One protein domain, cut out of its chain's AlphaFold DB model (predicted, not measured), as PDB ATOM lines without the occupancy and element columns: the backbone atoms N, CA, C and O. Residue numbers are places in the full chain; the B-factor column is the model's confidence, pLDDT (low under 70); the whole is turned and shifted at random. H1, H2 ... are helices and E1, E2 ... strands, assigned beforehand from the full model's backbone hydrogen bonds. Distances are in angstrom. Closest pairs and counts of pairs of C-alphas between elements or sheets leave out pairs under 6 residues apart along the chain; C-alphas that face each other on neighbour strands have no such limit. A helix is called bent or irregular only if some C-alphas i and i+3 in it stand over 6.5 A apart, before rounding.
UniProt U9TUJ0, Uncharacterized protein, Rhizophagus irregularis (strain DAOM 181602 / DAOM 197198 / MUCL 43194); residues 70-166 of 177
ATOM      1  N   ILE A  70      19.755  33.166  10.050       94.56
ATOM      2  CA  ILE A  70      21.186  33.318  10.303       94.56
ATOM      3  C   ILE A  70      21.388  33.772  11.744       94.56
ATOM      4  O   ILE A  70      20.729  34.705  12.194       94.56
ATOM      5  N   ASN A  71      22.332  33.144  12.438       93.88
ATOM      6  CA  ASN A  71      22.837  33.619  13.717       93.88
ATOM      7  C   ASN A  71      24.355  33.807  13.633       93.88
ATOM      8  O   ASN A  71      25.100  32.826  13.576       93.88
ATOM      9  N   GLU A  72      24.807  35.058  13.587       93.31
ATOM     10  CA  GLU A  72      26.231  35.387  13.560       93.31
ATOM     11  C   GLU A  72      26.822  35.380  14.967       93.31
ATOM     12  O   GLU A  72      26.220  35.850  15.929       93.31
ATOM     13  N   PHE A  73      28.029  34.847  15.086       92.75
ATOM     14  CA  PHE A  73      28.763  34.802  16.340       92.75
ATOM     15  C   PHE A  73      30.266  34.817  16.067       92.75
ATOM     16  O   PHE A  73      30.724  34.643  14.936       92.75
ATOM     17  N   LYS A  74      31.058  35.026  17.115       92.31
ATOM     18  CA  LYS A  74      32.518  35.030  17.029       92.31
ATOM     19  C   LYS A  74      33.076  33.820  17.766       92.31
ATOM     20  O   LYS A  74      32.758  33.607  18.933       92.31
ATOM     21  N   ILE A  75      33.900  33.034  17.081       92.25
ATOM     22  CA  ILE A  75      34.677  31.959  17.699       92.25
ATOM     23  C   ILE A  75      35.913  32.588  18.331       92.25
ATOM     24  O   ILE A  75      36.702  33.226  17.636       92.25
ATOM     25  N   ASP A  76      36.063  32.394  19.635       91.81
ATOM     26  CA  ASP A  76      37.150  32.959  20.429       91.81
ATOM     27  C   ASP A  76      38.528  32.379  20.054       91.81
ATOM     28  O   ASP A  76      38.657  31.203  19.691       91.81
ATOM     29  N   ASN A  77      39.573  33.197  20.179       90.81
ATOM     30  CA  ASN A  77      40.945  32.795  19.877       90.81
ATOM     31  C   ASN A  77      41.507  31.715  20.800       90.81
ATOM     32  O   ASN A  77      42.486  31.080  20.411       90.81
ATOM     33  N   LYS A  78      40.909  31.445  21.967       92.19
ATOM     34  CA  LYS A  78      41.330  30.344  22.845       92.19
ATOM     35  C   LYS A  78      41.474  29.027  22.077       92.19
ATOM     36  O   LYS A  78      42.501  28.373  22.187       92.19
ATOM     37  N   TYR A  79      40.535  28.726  21.176       92.00
ATOM     38  CA  TYR A  79      40.565  27.505  20.368       92.00
ATOM     39  C   TYR A  79      41.687  27.506  19.323       92.00
ATOM     40  O   TYR A  79      42.213  26.455  18.968       92.00
ATOM     41  N   ARG A  80      42.072  28.683  18.816       90.44
ATOM     42  CA  ARG A  80      43.194  28.821  17.876       90.44
ATOM     43  C   ARG A  80      44.533  28.710  18.588       90.44
ATOM     44  O   ARG A  80      45.417  28.047  18.063       90.44
ATOM     45  N   ASN A  81      44.654  29.291  19.780       91.31
ATOM     46  CA  ASN A  81      45.822  29.127  20.642       91.31
ATOM     47  C   ASN A  81      46.022  27.649  21.015       91.31
ATOM     48  O   ASN A  81      47.122  27.123  20.884       91.31
ATOM     49  N   GLU A  82      44.946  26.957  21.404       93.00
ATOM     50  CA  GLU A  82      44.968  25.510  21.660       93.00
ATOM     51  C   GLU A  82      45.407  24.729  20.411       93.00
ATOM     52  O   GLU A  82      46.316  23.902  20.479       93.00
ATOM     53  N   ALA A  83      44.831  25.032  19.241       91.81
ATOM     54  CA  ALA A  83      45.193  24.379  17.984       91.81
ATOM     55  C   ALA A  83      46.650  24.644  17.561       91.81
ATOM     56  O   ALA A  83      47.301  23.750  17.019       91.81
ATOM     57  N   GLN A  84      47.182  25.840  17.824       92.00
ATOM     58  CA  GLN A  84      48.547  26.226  17.470       92.00
ATOM     59  C   GLN A  84      49.590  25.321  18.134       92.00
ATOM     60  O   GLN A  84      50.527  24.902  17.465       92.00
ATOM     61  N   VAL A  85      49.374  24.906  19.387       93.06
ATOM     62  CA  VAL A  85      50.258  23.959  20.098       93.06
ATOM     63  C   VAL A  85      50.386  22.625  19.350       93.06
ATOM     64  O   VAL A  85      51.447  21.993  19.351       93.06
ATOM     65  N   HIS A  86      49.307  22.174  18.707       94.38
ATOM     66  CA  HIS A  86      49.313  20.960  17.894       94.38
ATOM     67  C   HIS A  86      49.937  21.204  16.517       94.38
ATOM     68  O   HIS A  86      50.739  20.389  16.057       94.38
ATOM     69  N   LEU A  87      49.609  22.331  15.879       92.88
ATOM     70  CA  LEU A  87      50.151  22.706  14.573       92.88
ATOM     71  C   LEU A  87      51.660  22.929  14.622       92.88
ATOM     72  O   LEU A  87      52.350  22.445  13.737       92.88
ATOM     73  N   ASP A  88      52.193  23.558  15.668       92.38
ATOM     74  CA  ASP A  88      53.633  23.776  15.837       92.38
ATOM     75  C   ASP A  88      54.412  22.458  15.792       92.38
ATOM     76  O   ASP A  88      55.456  22.371  15.149       92.38
ATOM     77  N   LYS A  89      53.885  21.393  16.409       94.12
ATOM     78  CA  LYS A  89      54.518  20.064  16.377       94.12
ATOM     79  C   LYS A  89      54.533  19.473  14.968       94.12
ATOM     80  O   LYS A  89      55.539  18.896  14.567       94.12
ATOM     81  N   ILE A  90      53.429  19.617  14.236       95.00
ATOM     82  CA  ILE A  90      53.255  19.070  12.882       95.00
ATOM     83  C   ILE A  90      54.082  19.861  11.863       95.00
ATOM     84  O   ILE A  90      54.677  19.284  10.955       95.00
ATOM     85  N   LEU A  91      54.124  21.182  12.016       93.81
ATOM     86  CA  LEU A  91      54.721  22.109  11.062       93.81
ATOM     87  C   LEU A  91      56.208  22.367  11.318       93.81
ATOM     88  O   LEU A  91      56.870  22.922  10.445       93.81
ATOM     89  N   LYS A  92      56.756  21.914  12.453       93.06
ATOM     90  CA  LYS A  92      58.176  22.062  12.807       93.06
ATOM     91  C   LYS A  92      59.152  21.686  11.678       93.06
ATOM     92  O   LYS A  92      60.073  22.461  11.436       93.06
ATOM     93  N   PRO A  93      58.981  20.571  10.935       96.62
ATOM     94  CA  PRO A  93      59.888  20.235   9.830       96.62
ATOM     95  C   PRO A  93      59.849  21.245   8.669       96.62
ATOM     96  O   PRO A  93      60.812  21.370   7.915       96.62
ATOM     97  N   TYR A  94      58.747  21.979   8.529       94.56
ATOM     98  CA  TYR A  94      58.481  22.917   7.439       94.56
ATOM     99  C   TYR A  94      58.720  24.377   7.835       94.56
ATOM    100  O   TYR A  94      58.456  25.271   7.040       94.56
ATOM    101  N   GLU A  95      59.236  24.651   9.035       90.44
ATOM    102  CA  GLU A  95      59.381  26.023   9.545       90.44
ATOM    103  C   GLU A  95      60.242  26.917   8.634       90.44
ATOM    104  O   GLU A  95      59.995  28.111   8.529       90.44
ATOM    105  N   HIS A  96      61.180  26.329   7.888       92.94
ATOM    106  CA  HIS A  96      62.023  27.027   6.915       92.94
ATOM    107  C   HIS A  96      61.291  27.517   5.647       92.94
ATOM    108  O   HIS A  96      61.829  28.368   4.944       92.94
ATOM    109  N   VAL A  97      60.097  26.992   5.333       93.12
ATOM    110  CA  VAL A  97      59.277  27.400   4.167       93.12
ATOM    111  C   VAL A  97      57.966  28.083   4.550       93.12
ATOM    112  O   VAL A  97      57.220  28.514   3.673       93.12
ATOM    113  N   LEU A  98      57.650  28.153   5.842       88.81
ATOM    114  CA  LEU A  98      56.409  28.743   6.330       88.81
ATOM    115  C   LEU A  98      56.635  30.186   6.764       88.81
ATOM    116  O   LEU A  98      57.592  30.497   7.468       88.81
ATOM    117  N   ASP A  99      55.701  31.055   6.397       85.56
ATOM    118  CA  ASP A  99      55.683  32.426   6.895       85.56
ATOM    119  C   ASP A  99      55.350  32.432   8.401       85.56
ATOM    120  O   ASP A  99      54.343  31.840   8.790       85.56
ATOM    121  N   PRO A 100      56.130  33.093   9.276       84.31
ATOM    122  CA  PRO A 100      55.826  33.155  10.706       84.31
ATOM    123  C   PRO A 100      54.479  33.832  11.033       84.31
ATOM    124  O   PRO A 100      53.992  33.694  12.157       84.31
ATOM    125  N   GLU A 101      53.847  34.539  10.087       83.00
ATOM    126  CA  GLU A 101      52.570  35.232  10.277       83.00
ATOM    127  C   GLU A 101      51.434  34.294  10.713       83.00
ATOM    128  O   GLU A 101      50.558  34.728  11.462       83.00
ATOM    129  N   TRP A 102      51.456  33.000  10.363       82.62
ATOM    130  CA  TRP A 102      50.396  32.068  10.789       82.62
ATOM    131  C   TRP A 102      50.331  31.876  12.315       82.62
ATOM    132  O   TRP A 102      49.263  31.557  12.841       82.62
ATOM    133  N   LYS A 103      51.443  32.117  13.028       85.31
ATOM    134  CA  LYS A 103      51.528  32.088  14.501       85.31
ATOM    135  C   LYS A 103      50.955  33.352  15.150       85.31
ATOM    136  O   LYS A 103      50.798  33.406  16.367       85.31
ATOM    137  N   ASN A 104      50.691  34.393  14.359       84.69
ATOM    138  CA  ASN A 104      50.309  35.706  14.849       84.69
ATOM    139  C   ASN A 104      48.789  35.910  14.776       84.69
ATOM    140  O   ASN A 104      48.245  36.394  13.783       84.69
ATOM    141  N   LEU A 105      48.093  35.556  15.855       80.69
ATOM    142  CA  LEU A 105      46.638  35.691  15.974       80.69
ATOM    143  C   LEU A 105      46.245  37.130  16.368       80.69
ATOM    144  O   LEU A 105      45.715  37.362  17.451       80.69
ATOM    145  N   LYS A 106      46.547  38.112  15.506       75.62
ATOM    146  CA  LYS A 106      46.298  39.549  15.775       75.62
ATOM    147  C   LYS A 106      44.821  39.930  15.868       75.62
ATOM    148  O   LYS A 106      44.498  40.987  16.402       75.62
ATOM    149  N   ASP A 107      43.961  39.130  15.253       75.81
ATOM    150  CA  ASP A 107      42.519  39.351  15.212       75.81
ATOM    151  C   ASP A 107      41.844  38.814  16.488       75.81
ATOM    152  O   ASP A 107      42.448  38.046  17.224       75.81
ATOM    153  N   ASP A 108      40.605  39.207  16.777       82.38
ATOM    154  CA  ASP A 108      39.894  38.866  18.018       82.38
ATOM    155  C   ASP A 108      39.040  37.586  17.927       82.38
ATOM    156  O   ASP A 108      38.161  37.356  18.767       82.38
ATOM    157  N   GLY A 109      39.270  36.760  16.900       87.38
ATOM    158  CA  GLY A 109      38.518  35.538  16.649       87.38
ATOM    159  C   GLY A 109      38.021  35.388  15.214       87.38
ATOM    160  O   GLY A 109      38.262  36.195  14.314       87.38
ATOM    161  N   ILE A 110      37.260  34.318  14.990       88.62
ATOM    162  CA  ILE A 110      36.703  33.989  13.674       88.62
ATOM    163  C   ILE A 110      35.212  34.316  13.667       88.62
ATOM    164  O   ILE A 110      34.425  33.628  14.323       88.62
ATOM    165  N   ILE A 111      34.799  35.321  12.884       90.12
ATOM    166  CA  ILE A 111      33.366  35.532  12.634       90.12
ATOM    167  C   ILE A 111      32.821  34.309  11.921       90.12
ATOM    168  O   ILE A 111      33.322  33.903  10.868       90.12
ATOM    169  N   SER A 112      31.754  33.765  12.464       92.44
ATOM    170  CA  SER A 112      31.058  32.628  11.904       92.44
ATOM    171  C   SER A 112      29.561  32.875  11.945       92.44
ATOM    172  O   SER A 112      29.073  33.794  12.600       92.44
ATOM    173  N   GLU A 113      28.825  32.070  11.202       95.31
ATOM    174  CA  GLU A 113      27.380  32.127  11.157       95.31
ATOM    175  C   GLU A 113      26.796  30.722  11.197       95.31
ATOM    176  O   GLU A 113      27.295  29.799  10.548       95.31
ATOM    177  N   TRP A 114      25.724  30.571  11.960       95.88
ATOM    178  CA  TRP A 114      24.848  29.417  11.885       95.88
ATOM    179  C   TRP A 114      23.713  29.711  10.921       95.88
ATOM    180  O   TRP A 114      22.981  30.676  11.122       95.88
ATOM    181  N   LEU A 115      23.531  28.852   9.923       95.88
ATOM    182  CA  LEU A 115      22.322  28.813   9.110       95.88
ATOM    183  C   LEU A 115      21.463  27.640   9.565       95.88
ATOM    184  O   LEU A 115      21.931  26.498   9.626       95.88
ATOM    185  N   GLN A 116      20.206  27.930   9.889       94.56
ATOM    186  CA  GLN A 116      19.274  26.936  10.409       94.56
ATOM    187  C   GLN A 116      17.843  27.187   9.942       94.56
ATOM    188  O   GLN A 116      17.431  28.328   9.745       94.56
ATOM    189  N   VAL A 117      17.068  26.114   9.818       93.81
ATOM    190  CA  VAL A 117      15.619  26.197   9.629       93.81
ATOM    191  C   VAL A 117      14.978  26.226  11.021       93.81
ATOM    192  O   VAL A 117      15.178  25.289  11.793       93.81
ATOM    193  N   PRO A 118      14.252  27.287  11.406       89.81
ATOM    194  CA  PRO A 118      13.602  27.334  12.707       89.81
ATOM    195  C   PRO A 118      12.462  26.313  12.756       89.81
ATOM    196  O   PRO A 118      11.803  26.055  11.751       89.81
ATOM    197  N   ASN A 119      12.199  25.762  13.942       87.19
ATOM    198  CA  ASN A 119      11.098  24.821  14.187       87.19
ATOM    199  C   ASN A 119      11.113  23.555  13.305       87.19
ATOM    200  O   ASN A 119      10.093  22.885  13.173       87.19
ATOM    201  N   ASP A 120      12.267  23.168  12.761       84.56
ATOM    202  CA  ASP A 120      12.453  21.924  12.000       84.56
ATOM    203  C   ASP A 120      12.521  20.665  12.892       84.56
ATOM    204  O   ASP A 120      12.705  19.542  12.419       84.56
ATOM    205  N   GLY A 121      12.396  20.840  14.210       82.62
ATOM    206  CA  GLY A 121      12.505  19.775  15.198       82.62
ATOM    207  C   GLY A 121      13.937  19.301  15.452       82.62
ATOM    208  O   GLY A 121      14.093  18.340  16.198       82.62
ATOM    209  N   TRP A 122      14.971  19.948  14.894       86.94
ATOM    210  CA  TRP A 122      16.384  19.571  15.060       86.94
ATOM    211  C   TRP A 122      16.786  19.428  16.531       86.94
ATOM    212  O   TRP A 122      17.474  18.475  16.889       86.94
ATOM    213  N   GLU A 123      16.287  20.304  17.411       84.81
ATOM    214  CA  GLU A 123      16.604  20.244  18.845       84.81
ATOM    215  C   GLU A 123      16.090  18.985  19.547       84.81
ATOM    216  O   GLU A 123      16.694  18.551  20.527       84.81
ATOM    217  N   LYS A 124      15.010  18.388  19.031       87.69
ATOM    218  CA  LYS A 124      14.354  17.198  19.594       87.69
ATOM    219  C   LYS A 124      14.900  15.888  19.026       87.69
ATOM    220  O   LYS A 124      14.435  14.821  19.412       87.69
ATOM    221  N   ARG A 125      15.833  15.948  18.073       86.19
ATOM    222  CA  ARG A 125      16.387  14.752  17.435       86.19
ATOM    223  C   ARG A 125      17.509  14.169  18.269       86.19
ATOM    224  O   ARG A 125      18.358  14.899  18.770       86.19
ATOM    225  N   GLU A 126      17.543  12.844  18.301       88.56
ATOM    226  CA  GLU A 126      18.664  12.075  18.837       88.56
ATOM    227  C   GLU A 126      19.934  12.323  18.006       88.56
ATOM    228  O   GLU A 126      20.978  12.691  18.535       88.56
ATOM    229  N   ASN A 127      19.811  12.261  16.674       87.94
ATOM    230  CA  ASN A 127      20.918  12.487  15.745       87.94
ATOM    231  C   ASN A 127      20.917  13.919  15.190       87.94
ATOM    232  O   ASN A 127      20.313  14.213  14.151       87.94
ATOM    233  N   LYS A 128      21.624  14.817  15.881       92.62
ATOM    234  CA  LYS A 128      21.817  16.218  15.481       92.62
ATOM    235  C   LYS A 128      22.907  16.337  14.413       92.62
ATOM    236  O   LYS A 128      24.086  16.127  14.684       92.62
ATOM    237  N   LYS A 129      22.513  16.680  13.183       92.81
ATOM    238  CA  LYS A 129      23.440  16.850  12.052       92.81
ATOM    239  C   LYS A 129      23.950  18.286  11.967       92.81
ATOM    240  O   LYS A 129      23.154  19.230  12.000       92.81
ATOM    241  N   THR A 130      25.258  18.415  11.774       94.75
ATOM    242  CA  THR A 130      25.965  19.689  11.628       94.75
ATOM    243  C   THR A 130      26.905  19.616  10.433       94.75
ATOM    244  O   THR A 130      27.582  18.609  10.240       94.75
ATOM    245  N   ILE A 131      26.965  20.684   9.642       96.31
ATOM    246  CA  ILE A 131      27.865  20.806   8.493       96.31
ATOM    247  C   ILE A 131      28.803  21.981   8.739       96.31
ATOM    248  O   ILE A 131      28.354  23.121   8.818       96.31
ATOM    249  N   LEU A 132      30.107  21.717   8.813       95.81
ATOM    250  CA  LEU A 132      31.121  22.765   8.735       95.81
ATOM    251  C   LEU A 132      31.365  23.101   7.262       95.81
ATOM    252  O   LEU A 132      31.901  22.279   6.520       95.81
ATOM    253  N   TYR A 133      30.979  24.303   6.841       95.31
ATOM    254  CA  TYR A 133      31.154  24.756   5.468       95.31
ATOM    255  C   TYR A 133      32.352  25.700   5.347       95.31
ATOM    256  O   TYR A 133      32.383  26.789   5.928       95.31
ATOM    257  N   ILE A 134      33.341  25.290   4.551       92.00
ATOM    258  CA  ILE A 134      34.522  26.093   4.227       92.00
ATOM    259  C   ILE A 134      34.380  26.550   2.779       92.00
ATOM    260  O   ILE A 134      34.423  25.740   1.857       92.00
ATOM    261  N   HIS A 135      34.181  27.853   2.590       89.38
ATOM    262  CA  HIS A 135      33.954  28.412   1.266       89.38
ATOM    263  C   HIS A 135      35.196  28.306   0.367       89.38
ATOM    264  O   HIS A 135      36.338  28.364   0.833       89.38
ATOM    265  N   GLY A 136      34.957  28.183  -0.940       87.19
ATOM    266  CA  GLY A 136      36.002  28.233  -1.960       87.19
ATOM    267  C   GLY A 136      36.501  29.656  -2.226       87.19
ATOM    268  O   GLY A 136      36.239  30.585  -1.469       87.19
ATOM    269  N   GLY A 137      37.205  29.849  -3.343       86.06
ATOM    270  CA  GLY A 137      37.756  31.156  -3.729       86.06
ATOM    271  C   GLY A 137      39.269  31.271  -3.558       86.06
ATOM    272  O   GLY A 137      39.760  32.340  -3.218       86.06
ATOM    273  N   ALA A 138      40.010  30.175  -3.749       84.44
ATOM    274  CA  ALA A 138      41.477  30.181  -3.813       84.44
ATOM    275  C   ALA A 138      42.172  30.890  -2.632       84.44
ATOM    276  O   ALA A 138      43.217  31.496  -2.797       84.44
ATOM    277  N   TYR A 139      41.588  30.834  -1.432       82.44
ATOM    278  CA  TYR A 139      42.084  31.507  -0.224       82.44
ATOM    279  C   TYR A 139      42.031  33.044  -0.203       82.44
ATOM    280  O   TYR A 139      42.206  33.605   0.880       82.44
ATOM    281  N   TYR A 140      41.619  33.739  -1.263       81.25
ATOM    282  CA  TYR A 140      41.497  35.210  -1.245       81.25
ATOM    283  C   TYR A 140      40.200  35.791  -1.805       81.25
ATOM    284  O   TYR A 140      39.943  36.973  -1.603       81.25
ATOM    285  N   PHE A 141      39.356  34.973  -2.426       83.06
ATOM    286  CA  PHE A 141      38.033  35.373  -2.881       83.06
ATOM    287  C   PHE A 141      36.916  34.929  -1.946       83.06
ATOM    288  O   PHE A 141      37.015  33.893  -1.278       83.06
ATOM    289  N   PHE A 142      35.826  35.698  -2.020       86.75
ATOM    290  CA  PHE A 142      34.529  35.426  -1.410       86.75
ATOM    291  C   PHE A 142      34.522  35.419   0.119       86.75
ATOM    292  O   PHE A 142      35.553  35.476   0.790       86.75
ATOM    293  N   THR A 143      33.311  35.361   0.656       87.75
ATOM    294  CA  THR A 143      33.021  35.384   2.088       87.75
ATOM    295  C   THR A 143      31.906  34.390   2.424       87.75
ATOM    296  O   THR A 143      31.261  33.838   1.523       87.75
ATOM    297  N   LYS A 144      31.631  34.179   3.719       90.25
ATOM    298  CA  LYS A 144      30.508  33.332   4.162       90.25
ATOM    299  C   LYS A 144      29.171  33.820   3.583       90.25
ATOM    300  O   LYS A 144      28.380  33.023   3.087       90.25
ATOM    301  N   GLU A 145      28.998  35.138   3.505       91.62
ATOM    302  CA  GLU A 145      27.796  35.808   3.014       91.62
ATOM    303  C   GLU A 145      27.550  35.552   1.525       91.62
ATOM    304  O   GLU A 145      26.421  35.288   1.113       91.62
ATOM    305  N   THR A 146      28.603  35.577   0.703       91.19
ATOM    306  CA  THR A 146      28.484  35.288  -0.738       91.19
ATOM    307  C   THR A 146      28.104  33.835  -1.030       91.19
ATOM    308  O   THR A 146      27.559  33.545  -2.090       91.19
ATOM    309  N   TYR A 147      28.334  32.925  -0.077       93.00
ATOM    310  CA  TYR A 147      28.024  31.499  -0.198       93.00
ATOM    311  C   TYR A 147      26.658  31.114   0.390       93.00
ATOM    312  O   TYR A 147      26.292  29.936   0.354       93.00
ATOM    313  N   ARG A 148      25.856  32.081   0.862       94.19
ATOM    314  CA  ARG A 148      24.507  31.830   1.405       94.19
ATOM    315  C   ARG A 148      23.551  31.172   0.404       94.19
ATOM    316  O   ARG A 148      22.674  30.420   0.832       94.19
ATOM    317  N   CYS A 149      23.755  31.351  -0.907       92.06
ATOM    318  CA  CYS A 149      23.028  30.625  -1.962       92.06
ATOM    319  C   CYS A 149      23.269  29.114  -1.939       92.06
ATOM    320  O   CYS A 149      22.428  28.367  -2.426       92.06
ATOM    321  N   ILE A 150      24.394  28.660  -1.385       93.88
ATOM    322  CA  ILE A 150      24.747  27.244  -1.261       93.88
ATOM    323  C   ILE A 150      24.429  26.750   0.149       93.88
ATOM    324  O   ILE A 150      23.808  25.700   0.312       93.88
ATOM    325  N   THR A 151      24.813  27.504   1.180       96.38
ATOM    326  CA  THR A 151      24.657  27.063   2.572       96.38
ATOM    327  C   THR A 151      23.198  27.057   3.034       96.38
ATOM    328  O   THR A 151      22.827  26.174   3.807       96.38
ATOM    329  N   SER A 152      22.339  27.955   2.531       95.50
ATOM    330  CA  SER A 152      20.914  27.969   2.915       95.50
ATOM    331  C   SER A 152      20.149  26.745   2.385       95.50
ATOM    332  O   SER A 152      19.506  26.069   3.192       95.50
ATOM    333  N   PRO A 153      20.234  26.380   1.084       95.12
ATOM    334  CA  PRO A 153      19.644  25.130   0.603       95.12
ATOM    335  C   PRO A 153      20.246  23.900   1.269       95.12
ATOM    336  O   PRO A 153      19.518  22.954   1.558       95.12
ATOM    337  N   LEU A 154      21.548  23.922   1.563       95.25
ATOM    338  CA  LEU A 154      22.212  22.813   2.236       95.25
ATOM    339  C   LEU A 154      21.621  22.558   3.629       95.25
ATOM    340  O   LEU A 154      21.346  21.406   3.957       95.25
ATOM    341  N   ALA A 155      21.343  23.614   4.404       94.38
ATOM    342  CA  ALA A 155      20.690  23.496   5.707       94.38
ATOM    343  C   ALA A 155      19.315  22.811   5.605       94.38
ATOM    344  O   ALA A 155      18.995  21.931   6.406       94.38
ATOM    345  N   LYS A 156      18.527  23.153   4.576       92.62
ATOM    346  CA  LYS A 156      17.210  22.541   4.334       92.62
ATOM    347  C   LYS A 156      17.302  21.096   3.863       92.62
ATOM    348  O   LYS A 156      16.681  20.220   4.456       92.62
ATOM    349  N   ILE A 157      18.057  20.853   2.793       93.38
ATOM    350  CA  ILE A 157      18.123  19.553   2.113       93.38
ATOM    351  C   ILE A 157      18.745  18.506   3.035       93.38
ATOM    352  O   ILE A 157      18.234  17.396   3.149       93.38
ATOM    353  N   ALA A 158      19.829  18.865   3.725       91.88
ATOM    354  CA  ALA A 158      20.482  17.968   4.671       91.88
ATOM    355  C   ALA A 158      19.775  17.919   6.030       91.88
ATOM    356  O   ALA A 158      20.100  17.057   6.853       91.88
ATOM    357  N   ASN A 159      18.816  18.826   6.257       90.31
ATOM    358  CA  ASN A 159      18.071  18.951   7.498       90.31
ATOM    359  C   ASN A 159      19.026  19.057   8.707       90.31
ATOM    360  O   ASN A 159      18.959  18.281   9.668       90.31
ATOM    361  N   ALA A 160      19.991  19.970   8.565       93.31
ATOM    362  CA  ALA A 160      21.181  20.117   9.394       93.31
ATOM    363  C   ALA A 160      21.480  21.598   9.660       93.31
ATOM    364  O   ALA A 160      21.156  22.465   8.848       93.31
ATOM    365  N   ARG A 161      22.175  21.887  10.765       94.69
ATOM    366  CA  ARG A 161      22.735  23.222  11.010       94.69
ATOM    367  C   ARG A 161      24.023  23.394  10.219       94.69
ATOM    368  O   ARG A 161      24.905  22.539  10.290       94.69
ATOM    369  N   VAL A 162      24.153  24.499   9.493       96.75
ATOM    370  CA  VAL A 162      25.371  24.797   8.726       96.75
ATOM    371  C   VAL A 162      26.168  25.872   9.448       96.75
ATOM    372  O   VAL A 162      25.660  26.967   9.668       96.75
ATOM    373  N   LEU A 163      27.413  25.558   9.798       96.56
ATOM    374  CA  LEU A 163      28.394  26.511  10.299       96.56
ATOM    375  C   LEU A 163      29.202  27.053   9.123       96.56
ATOM    376  O   LEU A 163      30.087  26.368   8.606       96.56
ATOM    377  N   GLY A 164      28.900  28.276   8.700       92.25
ATOM    378  CA  GLY A 164      29.732  29.026   7.765       92.25
ATOM    379  C   GLY A 164      30.752  29.861   8.532       92.25
ATOM    380  O   GLY A 164      30.399  30.516   9.508       92.25
ATOM    381  N   LYS A 165      32.015  29.877   8.100       82.06
ATOM    382  CA  LYS A 165      33.038  30.749   8.701       82.06
ATOM    383  C   LYS A 165      33.527  31.803   7.718       82.06
ATOM    384  O   LYS A 165      33.773  31.498   6.551       82.06
ATOM    385  N   SER A 166      33.712  33.027   8.205       69.25
ATOM    386  CA  SER A 166      34.527  34.035   7.530       69.25
ATOM    387  C   SER A 166      36.005  33.722   7.762       69.25
ATOM    388  O   SER A 166      36.371  33.038   8.720       69.25
TER     389      SER A 166
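AT A GLANCE: This is residues 70 to 166 of the 177 residues of an uncharacterized protein of Rhizophagus irregularis (strain DAOM 181602 / DAOM 197198 / MUCL 43194) (UniProt U9TUJ0). A small, twisted four-stranded sheet, E1 E2 E4 E3, has the helix H3 packed over one of its faces; from one end of the E1 and E2 pair the chain runs out through H1 and folds back through H2 as an arm, of which residues 89 to 101 stand free. The printed part has 97 residues, with three named helices and four named strands in the order E1, H1, H2, E2, E3, H3, E4. The sheet is mixed, and the class is mixed, helices and strands. The whole is loose, with a radius of gyration of the C-alphas of 16.5 A, and elongated, spanning 50 by 30 by 23 A.

IN THESE COORDINATES: E1, residues 70 to 75, begins with C-alpha 70 at (21.186, 33.318, 10.303) and is 15.4 A long. H1, residues 78 to 94, is 24.2 A long, with a kink of 49 degrees near residue 88; it is irregular, C-alphas 90 and 93 being 7.4 A apart. H2 holds residues 100 to 103. E2, residues 110 to 116, is 19.1 A long. E3 holds residues 130 to 133. H3, residues 145 to 157, is 18.9 A long and irregular, with C-alphas 146 and 149 7.3 A apart. E4, residues 161 to 165, is 13.0 A long and ends with C-alpha 165 at (33.038, 30.749, 8.701).

HOW THE PARTS SIT: In the sheet E1 and E3 are the edge strands. E1 and E2 are antiparallel at 150 degrees, with N 73 and O 112 2.9 A apart, within hydrogen-bond range. E2 and E4 are antiparallel at 156 degrees, with N 113 and O 164 at 2.8 A. E4 and E3 are parallel at 26 degrees, with N 131 and O 161 at 2.8 A. The sheet is only just strongly twisted, its C-alphas lying up to 4.4 A off the best plane. E3, H3 and E4 form a strand-helix-strand unit, two parallel neighbour strands with a helix between, and its crossover is right-handed. H3 is on the sheet, making two layers, a sheet with a helix on one face. Its height over the sheet is 8.7 A. It lies over E2 and E4 and runs along the strands, at 16 degrees to E4 on the local plane. The closest C-alphas of H3 and E4 are those of Ala 155 and Arg 161, 5.7 A apart. H1 and H2 are not on the sheet. They are close but not clearly touching, the closest C-alphas being those of Gln 84 and Lys 103, 7.2 A apart. Of the O i to N i+4 pairs, 9 of 13 in H1 and 6 of 9 in H3 are within hydrogen-bond range; H2 is too short for such a pair.

THE WHOLE: The two C-alphas farthest apart are those of His 96 and Asn 119, 51.5 A. The printed part has no cut. The links E2 to E3 and E3 to H3 are long, with 13 and 11 residues. The mean pLDDT of the printed part is 90.2, and residue 166 is under 70.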